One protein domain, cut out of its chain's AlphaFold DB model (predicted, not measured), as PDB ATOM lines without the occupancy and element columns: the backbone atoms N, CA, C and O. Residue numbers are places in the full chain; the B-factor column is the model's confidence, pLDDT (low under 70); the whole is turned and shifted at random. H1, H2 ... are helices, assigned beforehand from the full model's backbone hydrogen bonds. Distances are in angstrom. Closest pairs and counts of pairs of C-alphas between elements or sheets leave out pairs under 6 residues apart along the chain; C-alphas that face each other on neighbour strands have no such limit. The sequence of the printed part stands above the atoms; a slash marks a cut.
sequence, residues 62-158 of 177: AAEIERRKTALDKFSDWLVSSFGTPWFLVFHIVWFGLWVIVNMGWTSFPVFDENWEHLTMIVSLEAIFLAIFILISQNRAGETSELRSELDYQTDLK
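This is residues 62 to 158 of the 177 residues of the protein "DUF1003 domain-containing protein" of Candidatus Woesearchaeota archaeon (UniProt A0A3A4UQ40). One very long, single helix, H4, makes the long axis, and the three shorter helices before it form a broken line beside it, with H2 packing on H4 near the middle and H3 running back alongside the first half of H4 across an open gap. A loop of residues 104 to 116 joins H3 to H4 at one end of this loose frame, and residues 149 to 158 of H4 stick out at the other end. The printed part has 97 residues with four named helices, in the order H1, H2, H3, H4, and no named strand; the class is all helix. The whole is extended, a rod spanning 72 by 23 by 21 A, with a radius of gyration of the C-alphas of 20.9 A.

H1, residues 62 to 67, touches no helix, but it is near H4, residues 117 to 158, with 5 pairs of C-alphas within 10 A. A tight link of 3 residues leads from H1 to H2, residues 71 to 83, and these two helices are apart. H2 touches H4 with residues 76 to 80 alone, and H4 meets this touch with residues 133 to 137 alone; the closest C-alphas are those of Ser 76 and Ser 137, 6.6 A apart. H2 and H4 stand at a steep tilt of 65 degrees and run opposite ways. After a tight link of 2 residues comes H3, residues 86 to 103. H2 and H3 are close but not clearly touching, the closest C-alphas being those of Ser 82 and Phe 88, 7.2 A apart. Their lines stand at a steep tilt of 65 degrees, and they run the same way. H3 touches no helix: it is apart from H1 and from H4. Every O i to N i+4 pair is within hydrogen-bond range in H2, H3 and H4, while in H1 it is 1 of 2.

H1 begins at C-alpha 62, at (-32.869, -27.501, -40.820), and is 8.8 A long from first to last C-alpha. H2, residues 71 to 83, measures 18.3 A. H3 measures 26.1 A, from C-alpha 86 at (-52.139, -32.632, -22.466) to C-alpha 103. H4, 42 residues, measures 61.8 A and ends at C-alpha 158, at (-31.943, -27.059, -59.773).

The two C-alphas farthest apart are those of Ser 108 and Lys 158, 72.9 A. The printed part has no cut. The link from H3 to H4, 13 residues, is long. Residues 85 to 95, 124 to 129 and 149 to 158 stand free. The mean pLDDT of the printed part is 82.3; residue 62 and residues 106 to 114 are under 70.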
ATOM      1  N   ALA A  62     -32.291 -27.600 -42.155       69.50
ATOM      2  CA  ALA A  62     -32.869 -27.501 -40.820       69.50
ATOM      3  C   ALA A  62     -31.788 -27.296 -39.746       69.50
ATOM      4  O   ALA A  62     -31.924 -26.416 -38.902       69.50
ATOM      5  N   ALA A  63     -30.657 -28.002 -39.847       70.44
ATOM      6  CA  ALA A  63     -29.538 -27.867 -38.910       70.44
ATOM      7  C   ALA A  63     -28.808 -26.509 -38.982       70.44
ATOM      8  O   ALA A  63     -28.019 -26.175 -38.094       70.44
ATOM      9  N   GLU A  64     -28.997 -25.737 -40.051       70.81
ATOM     10  CA  GLU A  64     -28.428 -24.393 -40.191       70.81
ATOM     11  C   GLU A  64     -29.375 -23.317 -39.654       70.81
ATOM     12  O   GLU A  64     -28.918 -22.387 -38.989       70.81
ATOM     13  N   ILE A  65     -30.686 -23.504 -39.842       70.50
ATOM     14  CA  ILE A  65     -31.736 -22.692 -39.209       70.50
ATOM     15  C   ILE A  65     -31.650 -22.828 -37.681       70.50
ATOM     16  O   ILE A  65     -31.625 -21.828 -36.967       70.50
ATOM     17  N   GLU A  66     -31.491 -24.056 -37.176       73.69
ATOM     18  CA  GLU A  66     -31.347 -24.350 -35.742       73.69
ATOM     19  C   GLU A  66     -30.185 -23.577 -35.095       73.69
ATOM     20  O   GLU A  66     -30.284 -23.098 -33.966       73.69
ATOM     21  N   ARG A  67     -29.074 -23.419 -35.827       71.56
ATOM     22  CA  ARG A  67     -27.856 -22.759 -35.337       71.56
ATOM     23  C   ARG A  67     -27.976 -21.242 -35.226       71.56
ATOM     24  O   ARG A  67     -27.160 -20.637 -34.535       71.56
ATOM     25  N   ARG A  68     -28.965 -20.630 -35.881       73.06
ATOM     26  CA  ARG A  68     -29.197 -19.177 -35.853       73.06
ATOM     27  C   ARG A  68     -30.270 -18.742 -34.851       73.06
ATOM     28  O   ARG A  68     -30.518 -17.547 -34.745       73.06
ATOM     29  N   LYS A  69     -30.868 -19.675 -34.100       78.62
ATOM     30  CA  LYS A  69     -31.920 -19.378 -33.115       78.62
ATOM     31  C   LYS A  69     -31.436 -18.422 -32.020       78.62
ATOM     32  O   LYS A  69     -30.420 -18.670 -31.361       78.62
ATOM     33  N   THR A  70     -32.200 -17.361 -31.788       82.75
ATOM     34  CA  THR A  70     -31.978 -16.389 -30.709       82.75
ATOM     35  C   THR A  70     -32.419 -16.938 -29.344       82.75
ATOM     36  O   THR A  70     -33.023 -18.008 -29.236       82.75
ATOM     37  N   ALA A  71     -32.118 -16.219 -28.254       78.06
ATOM     38  CA  ALA A  71     -32.585 -16.594 -26.914       78.06
ATOM     39  C   ALA A  71     -34.122 -16.577 -26.804       78.06
ATOM     40  O   ALA A  71     -34.701 -17.457 -26.166       78.06
ATOM     41  N   LEU A  72     -34.776 -15.627 -27.483       75.00
ATOM     42  CA  LEU A  72     -36.235 -15.553 -27.577       75.00
ATOM     43  C   LEU A  72     -36.812 -16.741 -28.351       75.00
ATOM     44  O   LEU A  72     -37.866 -17.254 -27.976       75.00
ATOM     45  N   ASP A  73     -36.097 -17.237 -29.363       76.62
ATOM     46  CA  ASP A  73     -36.524 -18.430 -30.092       76.62
ATOM     47  C   ASP A  73     -36.481 -19.679 -29.216       76.62
ATOM     48  O   ASP A  73     -37.417 -20.475 -29.208       76.62
ATOM     49  N   LYS A  74     -35.418 -19.840 -28.427       80.25
ATOM     50  CA  LYS A  74     -35.306 -20.968 -27.495       80.25
ATOM     51  C   LYS A  74     -36.380 -20.917 -26.414       80.25
ATOM     52  O   LYS A  74     -36.953 -21.947 -26.077       80.25
ATOM     53  N   PHE A  75     -36.666 -19.724 -25.895       77.44
ATOM     54  CA  PHE A  75     -37.740 -19.534 -24.927       77.44
ATOM     55  C   PHE A  75     -39.104 -19.859 -25.543       77.44
ATOM     56  O   PHE A  75     -39.868 -20.622 -24.966       77.44
ATOM     57  N   SER A  76     -39.374 -19.375 -26.753       74.12
ATOM     58  CA  SER A  76     -40.626 -19.660 -27.459       74.12
ATOM     59  C   SER A  76     -40.778 -21.151 -27.795       74.12
ATOM     60  O   SER A  76     -41.863 -21.697 -27.633       74.12
ATOM     61  N   ASP A  77     -39.700 -21.845 -28.183       78.81
ATOM     62  CA  ASP A  77     -39.701 -23.308 -28.378       78.81
ATOM     63  C   ASP A  77     -40.043 -24.044 -27.076       78.81
ATOM     64  O   ASP A  77     -40.848 -24.978 -27.072       78.81
ATOM     65  N   TRP A  78     -39.468 -23.593 -25.957       78.88
ATOM     66  CA  TRP A  78     -39.764 -24.138 -24.636       78.88
ATOM     67  C   TRP A  78     -41.229 -23.918 -24.241       78.88
ATOM     68  O   TRP A  78     -41.878 -24.868 -23.790       78.88
ATOM     69  N   LEU A  79     -41.778 -22.720 -24.476       74.81
ATOM     70  CA  LEU A  79     -43.194 -22.429 -24.241       74.81
ATOM     71  C   LEU A  79     -44.077 -23.365 -25.076       74.81
ATOM     72  O   LEU A  79     -44.897 -24.083 -24.514       74.81
ATOM     73  N   VAL A  80     -43.870 -23.450 -26.393       77.69
ATOM     74  CA  VAL A  80     -44.660 -24.341 -27.265       77.69
ATOM     75  C   VAL A  80     -44.615 -25.787 -26.771       77.69
ATOM     76  O   VAL A  80     -45.653 -26.444 -26.691       77.69
ATOM     77  N   SER A  81     -43.433 -26.269 -26.379       79.56
ATOM     78  CA  SER A  81     -43.275 -27.630 -25.861       79.56
ATOM     79  C   SER A  81     -43.953 -27.860 -24.508       79.56
ATOM     80  O   SER A  81     -44.313 -28.992 -24.209       79.56
ATOM     81  N   SER A  82     -44.147 -26.812 -23.703       76.38
ATOM     82  CA  SER A  82     -44.750 -26.902 -22.368       76.38
ATOM     83  C   SER A  82     -46.273 -26.747 -22.428       76.38
ATOM     84  O   SER A  82     -47.007 -27.596 -21.921       76.38
ATOM     85  N   PHE A  83     -46.754 -25.707 -23.114       79.44
ATOM     86  CA  PHE A  83     -48.176 -25.367 -23.253       79.44
ATOM     87  C   PHE A  83     -48.921 -26.264 -24.255       79.44
ATOM     88  O   PHE A  83     -50.134 -26.412 -24.162       79.44
ATOM     89  N   GLY A  84     -48.210 -26.907 -25.188       75.44
ATOM     90  CA  GLY A  84     -48.789 -27.852 -26.149       75.44
ATOM     91  C   GLY A  84     -49.044 -29.260 -25.598       75.44
ATOM     92  O   GLY A  84     -49.417 -30.152 -26.360       75.44
ATOM     93  N   THR A  85     -48.810 -29.502 -24.304       85.69
ATOM     94  CA  THR A  85     -48.957 -30.837 -23.706       85.69
ATOM     95  C   THR A  85     -50.349 -31.056 -23.107       85.69
ATOM     96  O   THR A  85     -50.908 -30.149 -22.488       85.69
ATOM     97  N   PRO A  86     -50.899 -32.287 -23.170       85.81
ATOM     98  CA  PRO A  86     -52.139 -32.632 -22.466       85.81
ATOM     99  C   PRO A  86     -52.056 -32.411 -20.947       85.81
ATOM    100  O   PRO A  86     -53.067 -32.151 -20.300       85.81
ATOM    101  N   TRP A  87     -50.850 -32.480 -20.374       87.31
ATOM    102  CA  TRP A  87     -50.614 -32.229 -18.951       87.31
ATOM    103  C   TRP A  87     -50.945 -30.801 -18.529       87.31
ATOM    104  O   TRP A  87     -51.489 -30.609 -17.443       87.31
ATOM    105  N   PHE A  88     -50.677 -29.817 -19.389       87.12
ATOM    106  CA  PHE A  88     -51.029 -28.426 -19.122       87.12
ATOM    107  C   PHE A  88     -52.546 -28.253 -18.958       87.12
ATOM    108  O   PHE A  88     -53.001 -27.607 -18.015       87.12
ATOM    109  N   LEU A  89     -53.334 -28.907 -19.818       88.06
ATOM    110  CA  LEU A  89     -54.795 -28.911 -19.726       88.06
ATOM    111  C   LEU A  89     -55.282 -29.560 -18.422       88.06
ATOM    112  O   LEU A  89     -56.126 -28.992 -17.732       88.06
ATOM    113  N   VAL A  90     -54.738 -30.727 -18.062       92.12
ATOM    114  CA  VAL A  90     -55.103 -31.425 -16.816       92.12
ATOM    115  C   VAL A  90     -54.793 -30.561 -15.596       92.12
ATOM    116  O   VAL A  90     -55.625 -30.461 -14.698       92.12
ATOM    117  N   PHE A  91     -53.635 -29.894 -15.580       91.25
ATOM    118  CA  PHE A  91     -53.276 -28.959 -14.517       91.25
ATOM    119  C   PHE A  91     -54.319 -27.842 -14.365       91.25
ATOM    120  O   PHE A  91     -54.772 -27.605 -13.249       91.25
ATOM    121  N   HIS A  92     -54.770 -27.222 -15.462       90.06
ATOM    122  CA  HIS A  92     -55.786 -26.158 -15.417       90.06
ATOM    123  C   HIS A  92     -57.139 -26.672 -14.928       90.06
ATOM    124  O   HIS A  92     -57.775 -26.035 -14.094       90.06
ATOM    125  N   ILE A  93     -57.565 -27.847 -15.398       91.62
ATOM    126  CA  ILE A  93     -58.816 -28.470 -14.948       91.62
ATOM    127  C   ILE A  93     -58.777 -28.732 -13.440       91.62
ATOM    128  O   ILE A  93     -59.741 -28.426 -12.741       91.62
ATOM    129  N   VAL A  94     -57.668 -29.270 -12.925       93.69
ATOM    130  CA  VAL A  94     -57.504 -29.533 -11.489       93.69
ATOM    131  C   VAL A  94     -57.432 -28.228 -10.703       93.69
ATOM    132  O   VAL A  94     -58.122 -28.094  -9.700       93.69
ATOM    133  N   TRP A  95     -56.647 -27.255 -11.160       90.44
ATOM    134  CA  TRP A  95     -56.494 -25.955 -10.509       90.44
ATOM    135  C   TRP A  95     -57.829 -25.209 -10.392       90.44
ATOM    136  O   TRP A  95     -58.250 -24.863  -9.287       90.44
ATOM    137  N   PHE A  96     -58.542 -25.027 -11.509       88.31
ATOM    138  CA  PHE A  96     -59.847 -24.365 -11.509       88.31
ATOM    139  C   PHE A  96     -60.909 -25.191 -10.784       88.31
ATOM    140  O   PHE A  96     -61.717 -24.633 -10.047       88.31
ATOM    141  N   GLY A  97     -60.888 -26.519 -10.930       88.31
ATOM    142  CA  GLY A  97     -61.797 -27.412 -10.212       88.31
ATOM    143  C   GLY A  97     -61.634 -27.311  -8.695       88.31
ATOM    144  O   GLY A  97     -62.625 -27.173  -7.981       88.31
ATOM    145  N   LEU A  98     -60.395 -27.305  -8.197       87.75
ATOM    146  CA  LEU A  98     -60.099 -27.110  -6.776       87.75
ATOM    147  C   LEU A  98     -60.565 -25.735  -6.291       87.75
ATOM    148  O   LEU A  98     -61.188 -25.649  -5.235       87.75
ATOM    149  N   TRP A  99     -60.330 -24.679  -7.073       84.12
ATOM    150  CA  TRP A  99     -60.796 -23.331  -6.738       84.12
ATOM    151  C   TRP A  99     -62.321 -23.269  -6.602       84.12
ATOM    152  O   TRP A  99     -62.839 -22.699  -5.640       84.12
ATOM    153  N   VAL A 100     -63.051 -23.896  -7.529       83.25
ATOM    154  CA  VAL A 100     -64.519 -23.978  -7.491       83.25
ATOM    155  C   VAL A 100     -64.996 -24.750  -6.258       83.25
ATOM    156  O   VAL A 100     -65.899 -24.281  -5.570       83.25
ATOM    157  N   ILE A 101     -64.380 -25.892  -5.935       84.06
ATOM    158  CA  ILE A 101     -64.749 -26.713  -4.764       84.06
ATOM    159  C   ILE A 101     -64.550 -25.939  -3.452       84.06
ATOM    160  O   ILE A 101     -65.408 -26.000  -2.568       84.06
ATOM    161  N   VAL A 102     -63.447 -25.194  -3.330       81.56
ATOM    162  CA  VAL A 102     -63.172 -24.346  -2.158       81.56
ATOM    163  C   VAL A 102     -64.221 -23.239  -2.031       81.56
ATOM    164  O   VAL A 102     -64.775 -23.056  -0.948       81.56
ATOM    165  N   ASN A 103     -64.554 -22.547  -3.125       78.19
ATOM    166  CA  ASN A 103     -65.523 -21.443  -3.103       78.19
ATOM    167  C   ASN A 103     -66.990 -21.896  -3.001       78.19
ATOM    168  O   ASN A 103     -67.823 -21.131  -2.529       78.19
ATOM    169  N   MET A 104     -67.318 -23.151  -3.337       76.75
ATOM    170  CA  MET A 104     -68.634 -23.752  -3.055       76.75
ATOM    171  C   MET A 104     -68.874 -24.035  -1.560       76.75
ATOM    172  O   MET A 104     -69.940 -24.530  -1.197       76.75
ATOM    173  N   GLY A 105     -67.903 -23.756  -0.682       70.69
ATOM    174  CA  GLY A 105     -68.041 -23.977   0.761       70.69
ATOM    175  C   GLY A 105     -68.021 -25.455   1.156       70.69
ATOM    176  O   GLY A 105     -68.385 -25.806   2.274       70.69
ATOM    177  N   TRP A 106     -67.571 -26.341   0.259       67.50
ATOM    178  CA  TRP A 106     -67.471 -27.781   0.522       67.50
ATOM    179  C   TRP A 106     -66.227 -28.152   1.354       67.50
ATOM    180  O   TRP A 106     -65.951 -29.327   1.590       67.50
ATOM    181  N   THR A 107     -65.458 -27.152   1.795       65.81
ATOM    182  CA  THR A 107     -64.185 -27.301   2.513       65.81
ATOM    183  C   THR A 107     -64.205 -26.483   3.808       65.81
ATOM    184  O   THR A 107     -64.946 -25.513   3.912       65.81
ATOM    185  N   SER A 108     -63.380 -26.838   4.801       65.75
ATOM    186  CA  SER A 108     -63.266 -26.089   6.070       65.75
ATOM    187  C   SER A 108     -62.524 -24.747   5.956       65.75
ATOM    188  O   SER A 108     -62.289 -24.101   6.977       65.75
ATOM    189  N   PHE A 109     -62.114 -24.340   4.752       68.69
ATOM    190  CA  PHE A 109     -61.455 -23.056   4.527       68.69
ATOM    191  C   PHE A 109     -62.487 -21.930   4.359       68.69
ATOM    192  O   PHE A 109     -63.561 -22.172   3.807       68.69
ATOM    193  N   PRO A 110     -62.186 -20.700   4.819       63.97
ATOM    194  CA  PRO A 110     -63.048 -19.550   4.572       63.97
ATOM    195  C   PRO A 110     -63.192 -19.303   3.065       63.97
ATOM    196  O   PRO A 110     -62.225 -19.457   2.315       63.97
ATOM    197  N   VAL A 111     -64.403 -18.925   2.637       65.00
ATOM    198  CA  VAL A 111     -64.699 -18.561   1.243       65.00
ATOM    199  C   VAL A 111     -63.761 -17.424   0.843       65.00
ATOM    200  O   VAL A 111     -63.765 -16.362   1.463       65.00
ATOM    201  N   PHE A 112     -62.903 -17.686  -0.141       61.62
ATOM    202  CA  PHE A 112     -61.821 -16.780  -0.528       61.62
ATOM    203  C   PHE A 112     -62.291 -15.726  -1.544       61.62
ATOM    204  O   PHE A 112     -61.698 -14.653  -1.617       61.62
ATOM    205  N   ASP A 113     -63.345 -16.021  -2.318       63.81
ATOM    206  CA  ASP A 113     -63.870 -15.152  -3.374       63.81
ATOM    207  C   ASP A 113     -65.408 -15.253  -3.461       63.81
ATOM    208  O   ASP A 113     -65.965 -16.058  -4.203       63.81
ATOM    209  N   GLU A 114     -66.115 -14.436  -2.673       63.62
ATOM    210  CA  GLU A 114     -67.587 -14.466  -2.544       63.62
ATOM    211  C   GLU A 114     -68.317 -14.069  -3.848       63.62
ATOM    212  O   GLU A 114     -69.411 -14.558  -4.128       63.62
ATOM    213  N   ASN A 115     -67.680 -13.235  -4.683       71.00
ATOM    214  CA  ASN A 115     -68.227 -12.721  -5.949       71.00
ATOM    215  C   ASN A 115     -67.562 -13.309  -7.208       71.00
ATOM    216  O   ASN A 115     -67.931 -12.921  -8.315       71.00
ATOM    217  N   TRP A 116     -66.599 -14.233  -7.068       75.50
ATOM    218  CA  TRP A 116     -65.861 -14.867  -8.181       75.50
ATOM    219  C   TRP A 116     -65.058 -13.903  -9.087       75.50
ATOM    220  O   TRP A 116     -64.564 -14.295 -10.151       75.50
ATOM    221  N   GLU A 117     -64.937 -12.631  -8.705       80.69
ATOM    222  CA  GLU A 117     -64.365 -11.565  -9.535       80.69
ATOM    223  C   GLU A 117     -62.835 -11.677  -9.640       80.69
ATOM    224  O   GLU A 117     -62.255 -11.372 -10.686       80.69
ATOM    225  N   HIS A 118     -62.167 -12.210  -8.612       80.81
ATOM    226  CA  HIS A 118     -60.717 -12.414  -8.656       80.81
ATOM    227  C   HIS A 118     -60.349 -13.526  -9.635       80.81
ATOM    228  O   HIS A 118     -59.397 -13.382 -10.408       80.81
ATOM    229  N   LEU A 119     -61.124 -14.617  -9.646       83.19
ATOM    230  CA  LEU A 119     -60.906 -15.721 -10.578       83.19
ATOM    231  C   LEU A 119     -61.072 -15.263 -12.031       83.19
ATOM    232  O   LEU A 119     -60.211 -15.539 -12.865       83.19
ATOM    233  N   THR A 120     -62.154 -14.548 -12.343       86.56
ATOM    234  CA  THR A 120     -62.431 -14.109 -13.720       86.56
ATOM    235  C   THR A 120     -61.403 -13.094 -14.218       86.56
ATOM    236  O   THR A 120     -60.951 -13.200 -15.360       86.56
ATOM    237  N   MET A 121     -60.951 -12.176 -13.358       88.19
ATOM    238  CA  MET A 121     -59.872 -11.242 -13.685       88.19
ATOM    239  C   MET A 121     -58.570 -11.983 -14.017       88.19
ATOM    240  O   MET A 121     -57.995 -11.752 -15.083       88.19
ATOM    241  N   ILE A 122     -58.125 -12.902 -13.154       88.44
ATOM    242  CA  ILE A 122     -56.870 -13.647 -13.355       88.44
ATOM    243  C   ILE A 122     -56.944 -14.516 -14.615       88.44
ATOM    244  O   ILE A 122     -56.034 -14.461 -15.441       88.44
ATOM    245  N   VAL A 123     -58.043 -15.252 -14.807       90.12
ATOM    246  CA  VAL A 123     -58.246 -16.111 -15.987       90.12
ATOM    247  C   VAL A 123     -58.262 -15.293 -17.277       90.12
ATOM    248  O   VAL A 123     -57.678 -15.708 -18.274       90.12
ATOM    249  N   SER A 124     -58.901 -14.119 -17.276       93.50
ATOM    250  CA  SER A 124     -58.940 -13.258 -18.464       93.50
ATOM    251  C   SER A 124     -57.549 -12.753 -18.853       93.50
ATOM    252  O   SER A 124     -57.182 -12.785 -20.029       93.50
ATOM    253  N   LEU A 125     -56.743 -12.357 -17.865       92.94
ATOM    254  CA  LEU A 125     -55.369 -11.923 -18.075       92.94
ATOM    255  C   LEU A 125     -54.506 -13.084 -18.581       92.94
ATOM    256  O   LEU A 125     -53.810 -12.933 -19.584       92.94
ATOM    257  N   GLU A 126     -54.598 -14.256 -17.952       90.62
ATOM    258  CA  GLU A 126     -53.891 -15.467 -18.377       90.62
ATOM    259  C   GLU A 126     -54.237 -15.858 -19.823       90.62
ATOM    260  O   GLU A 126     -53.339 -16.118 -20.628       90.62
ATOM    261  N   ALA A 127     -55.521 -15.819 -20.190       90.50
ATOM    262  CA  ALA A 127     -55.975 -16.126 -21.542       90.50
ATOM    263  C   ALA A 127     -55.378 -15.177 -22.594       90.50
ATOM    264  O   ALA A 127     -54.974 -15.634 -23.666       90.50
ATOM    265  N   ILE A 128     -55.265 -13.875 -22.294       93.44
ATOM    266  CA  ILE A 128     -54.620 -12.898 -23.189       93.44
ATOM    267  C   ILE A 128     -53.137 -13.240 -23.378       93.44
ATOM    268  O   ILE A 128     -52.657 -13.263 -24.514       93.44
ATOM    269  N   PHE A 129     -52.413 -13.554 -22.299       88.75
ATOM    270  CA  PHE A 129     -51.004 -13.952 -22.386       88.75
ATOM    271  C   PHE A 129     -50.816 -15.219 -23.229       88.75
ATOM    272  O   PHE A 129     -49.975 -15.234 -24.130       88.75
ATOM    273  N   LEU A 130     -51.631 -16.253 -22.999       87.25
ATOM    274  CA  LEU A 130     -51.596 -17.489 -23.786       87.25
ATOM    275  C   LEU A 130     -51.898 -17.234 -25.264       87.25
ATOM    276  O   LEU A 130     -51.187 -17.750 -26.126       87.25
ATOM    277  N   ALA A 131     -52.898 -16.406 -25.574       89.94
ATOM    278  CA  ALA A 131     -53.248 -16.069 -26.953       89.94
ATOM    279  C   ALA A 131     -52.096 -15.357 -27.681       89.94
ATOM    280  O   ALA A 131     -51.778 -15.702 -28.821       89.94
ATOM    281  N   ILE A 132     -51.425 -14.412 -27.016       89.88
ATOM    282  CA  ILE A 132     -50.248 -13.726 -27.565       89.88
ATOM    283  C   ILE A 132     -49.108 -14.723 -27.803       89.88
ATOM    284  O   ILE A 132     -48.502 -14.713 -28.874       89.88
ATOM    285  N   PHE A 133     -48.830 -15.619 -26.852       84.00
ATOM    286  CA  PHE A 133     -47.788 -16.637 -27.025       84.00
ATOM    287  C   PHE A 133     -48.094 -17.609 -28.163       84.00
ATOM    288  O   PHE A 133     -47.190 -17.956 -28.929       84.00
ATOM    289  N   ILE A 134     -49.357 -18.012 -28.315       85.56
ATOM    290  CA  ILE A 134     -49.811 -18.820 -29.449       85.56
ATOM    291  C   ILE A 134     -49.559 -18.065 -30.755       85.56
ATOM    292  O   ILE A 134     -48.954 -18.633 -31.660       85.56
ATOM    293  N   LEU A 135     -49.939 -16.787 -30.843       88.88
ATOM    294  CA  LEU A 135     -49.758 -15.984 -32.054       88.88
ATOM    295  C   LEU A 135     -48.277 -15.810 -32.423       88.88
ATOM    296  O   LEU A 135     -47.907 -15.976 -33.583       88.88
ATOM    297  N   ILE A 136     -47.410 -15.543 -31.442       85.06
ATOM    298  CA  ILE A 136     -45.954 -15.466 -31.651       85.06
ATOM    299  C   ILE A 136     -45.422 -16.801 -32.184       85.06
ATOM    300  O   ILE A 136     -44.671 -16.842 -33.161       85.06
ATOM    301  N   SER A 137     -45.840 -17.904 -31.564       82.81
ATOM    302  CA  SER A 137     -45.414 -19.251 -31.947       82.81
ATOM    303  C   SER A 137     -45.873 -19.618 -33.358       82.81
ATOM    304  O   SER A 137     -45.101 -20.201 -34.121       82.81
ATOM    305  N   GLN A 138     -47.101 -19.240 -33.716       86.44
ATOM    306  CA  GLN A 138     -47.681 -19.441 -35.042       86.44
ATOM    307  C   GLN A 138     -46.977 -18.602 -36.109       86.44
ATOM    308  O   GLN A 138     -46.583 -19.160 -37.131       86.44
ATOM    309  N   ASN A 139     -46.749 -17.307 -35.869       88.62
ATOM    310  CA  ASN A 139     -46.037 -16.435 -36.811       88.62
ATOM    311  C   ASN A 139     -44.648 -16.989 -37.145       88.62
ATOM    312  O   ASN A 139     -44.268 -17.079 -38.310       88.62
ATOM    313  N   ARG A 140     -43.915 -17.442 -36.127       83.25
ATOM    314  CA  ARG A 140     -42.581 -18.021 -36.306       83.25
ATOM    315  C   ARG A 140     -42.599 -19.373 -37.025       83.25
ATOM    316  O   ARG A 140     -41.719 -19.659 -37.840       83.25
ATOM    317  N   ALA A 141     -43.584 -20.222 -36.726       84.25
ATOM    318  CA  ALA A 141     -43.787 -21.464 -37.468       84.25
ATOM    319  C   ALA A 141     -44.092 -21.178 -38.950       84.25
ATOM    320  O   ALA A 141     -43.560 -21.872 -39.818       84.25
ATOM    321  N   GLY A 142     -44.871 -20.127 -39.227       88.06
ATOM    322  CA  GLY A 142     -45.140 -19.614 -40.569       88.06
ATOM    323  C   GLY A 142     -43.869 -19.185 -41.300       88.06
ATOM    324  O   GLY A 142     -43.585 -19.719 -42.368       88.06
ATOM    325  N   GLU A 143     -43.049 -18.326 -40.690       87.12
ATOM    326  CA  GLU A 143     -41.772 -17.869 -41.266       87.12
ATOM    327  C   GLU A 143     -40.827 -19.041 -41.579       87.12
ATOM    328  O   GLU A 143     -40.246 -19.135 -42.661       87.12
ATOM    329  N   THR A 144     -40.712 -20.000 -40.653       84.81
ATOM    330  CA  THR A 144     -39.884 -21.199 -40.865       84.81
ATOM    331  C   THR A 144     -40.424 -22.062 -42.008       84.81
ATOM    332  O   THR A 144     -39.644 -22.638 -42.769       84.81
ATOM    333  N   SER A 145     -41.748 -22.180 -42.124       88.44
ATOM    334  CA  SER A 145     -42.404 -22.919 -43.205       88.44
ATOM    335  C   SER A 145     -42.183 -22.250 -44.561       88.44
ATOM    336  O   SER A 145     -41.887 -22.939 -45.533       88.44
ATOM    337  N   GLU A 146     -42.284 -20.924 -44.624       90.81
ATOM    338  CA  GLU A 146     -42.053 -20.142 -45.840       90.81
ATOM    339  C   GLU A 146     -40.602 -20.274 -46.318       90.81
ATOM    340  O   GLU A 146     -40.355 -20.610 -47.477       90.81
ATOM    341  N   LEU A 147     -39.632 -20.142 -45.407       87.06
ATOM    342  CA  LEU A 147     -38.215 -20.335 -45.725       87.06
ATOM    343  C   LEU A 147     -37.922 -21.754 -46.245       87.06
ATOM    344  O   LEU A 147     -37.132 -21.927 -47.174       87.06
ATOM    345  N   ARG A 148     -38.543 -22.783 -45.651       86.69
ATOM    346  CA  ARG A 148     -38.426 -24.167 -46.144       86.69
ATOM    347  C   ARG A 148     -39.006 -24.300 -47.549       86.69
ATOM    348  O   ARG A 148     -38.328 -24.848 -48.409       86.69
ATOM    349  N   SER A 149     -40.187 -23.734 -47.790       90.44
ATOM    350  CA  SER A 149     -40.835 -23.754 -49.104       90.44
ATOM    351  C   SER A 149     -39.971 -23.107 -50.189       90.44
ATOM    352  O   SER A 149     -39.859 -23.654 -51.282       90.44
ATOM    353  N   GLU A 150     -39.323 -21.975 -49.898       90.31
ATOM    354  CA  GLU A 150     -38.403 -21.329 -50.846       90.31
ATOM    355  C   GLU A 150     -37.180 -22.211 -51.137       90.31
ATOM    356  O   GLU A 150     -36.740 -22.338 -52.278       90.31
ATOM    357  N   LEU A 151     -36.618 -22.871 -50.122       87.38
ATOM    358  CA  LEU A 151     -35.451 -23.740 -50.304       87.38
ATOM    359  C   LEU A 151     -35.779 -25.027 -51.065       87.38
ATOM    360  O   LEU A 151     -34.950 -25.486 -51.861       87.38
ATOM    361  N   ASP A 152     -36.969 -25.576 -50.851       89.19
ATOM    362  CA  ASP A 152     -37.487 -26.712 -51.610       89.19
ATOM    363  C   ASP A 152     -37.699 -26.305 -53.074       89.19
ATOM    364  O   ASP A 152     -37.138 -26.939 -53.967       89.19
ATOM    365  N   TYR A 153     -38.336 -25.155 -53.323       92.81
ATOM    366  CA  TYR A 153     -38.494 -24.598 -54.671       92.81
ATOM    367  C   TYR A 153     -37.153 -24.411 -55.402       92.81
ATOM    368  O   TYR A 153     -36.974 -24.849 -56.541       92.81
ATOM    369  N   GLN A 154     -36.150 -23.832 -54.735       89.62
ATOM    370  CA  GLN A 154     -34.799 -23.673 -55.292       89.62
ATOM    371  C   GLN A 154     -34.103 -25.011 -55.573       89.62
ATOM    372  O   GLN A 154     -33.231 -25.097 -56.448       89.62
ATOM    373  N   THR A 155     -34.412 -26.045 -54.795       88.69
ATOM    374  CA  THR A 155     -33.867 -27.392 -54.990       88.69
ATOM    375  C   THR A 155     -34.517 -28.060 -56.194       88.69
ATOM    376  O   THR A 155     -33.794 -28.602 -57.036       88.69
ATOM    377  N   ASP A 156     -35.832 -27.930 -56.325       90.88
ATOM    378  CA  ASP A 156     -36.611 -28.458 -57.442       90.88
ATOM    379  C   ASP A 156     -36.198 -27.810 -58.764       90.88
ATOM    380  O   ASP A 156     -35.840 -28.523 -59.701       90.88
ATOM    381  N   LEU A 157     -36.075 -26.478 -58.814       93.81
ATOM    382  CA  LEU A 157     -35.567 -25.773 -60.000       93.81
ATOM    383  C   LEU A 157     -34.180 -26.269 -60.432       93.81
ATOM    384  O   LEU A 157     -33.891 -26.441 -61.619       93.81
ATOM    385  N   LYS A 158     -33.280 -26.519 -59.472       90.62
ATOM    386  CA  LYS A 158     -31.943 -27.059 -59.773       90.62
ATOM    387  C   LYS A 158     -32.012 -28.500 -60.269       90.62
ATOM    388  O   LYS A 158     -31.173 -28.887 -61.086       90.62
TER     389      LYS A 158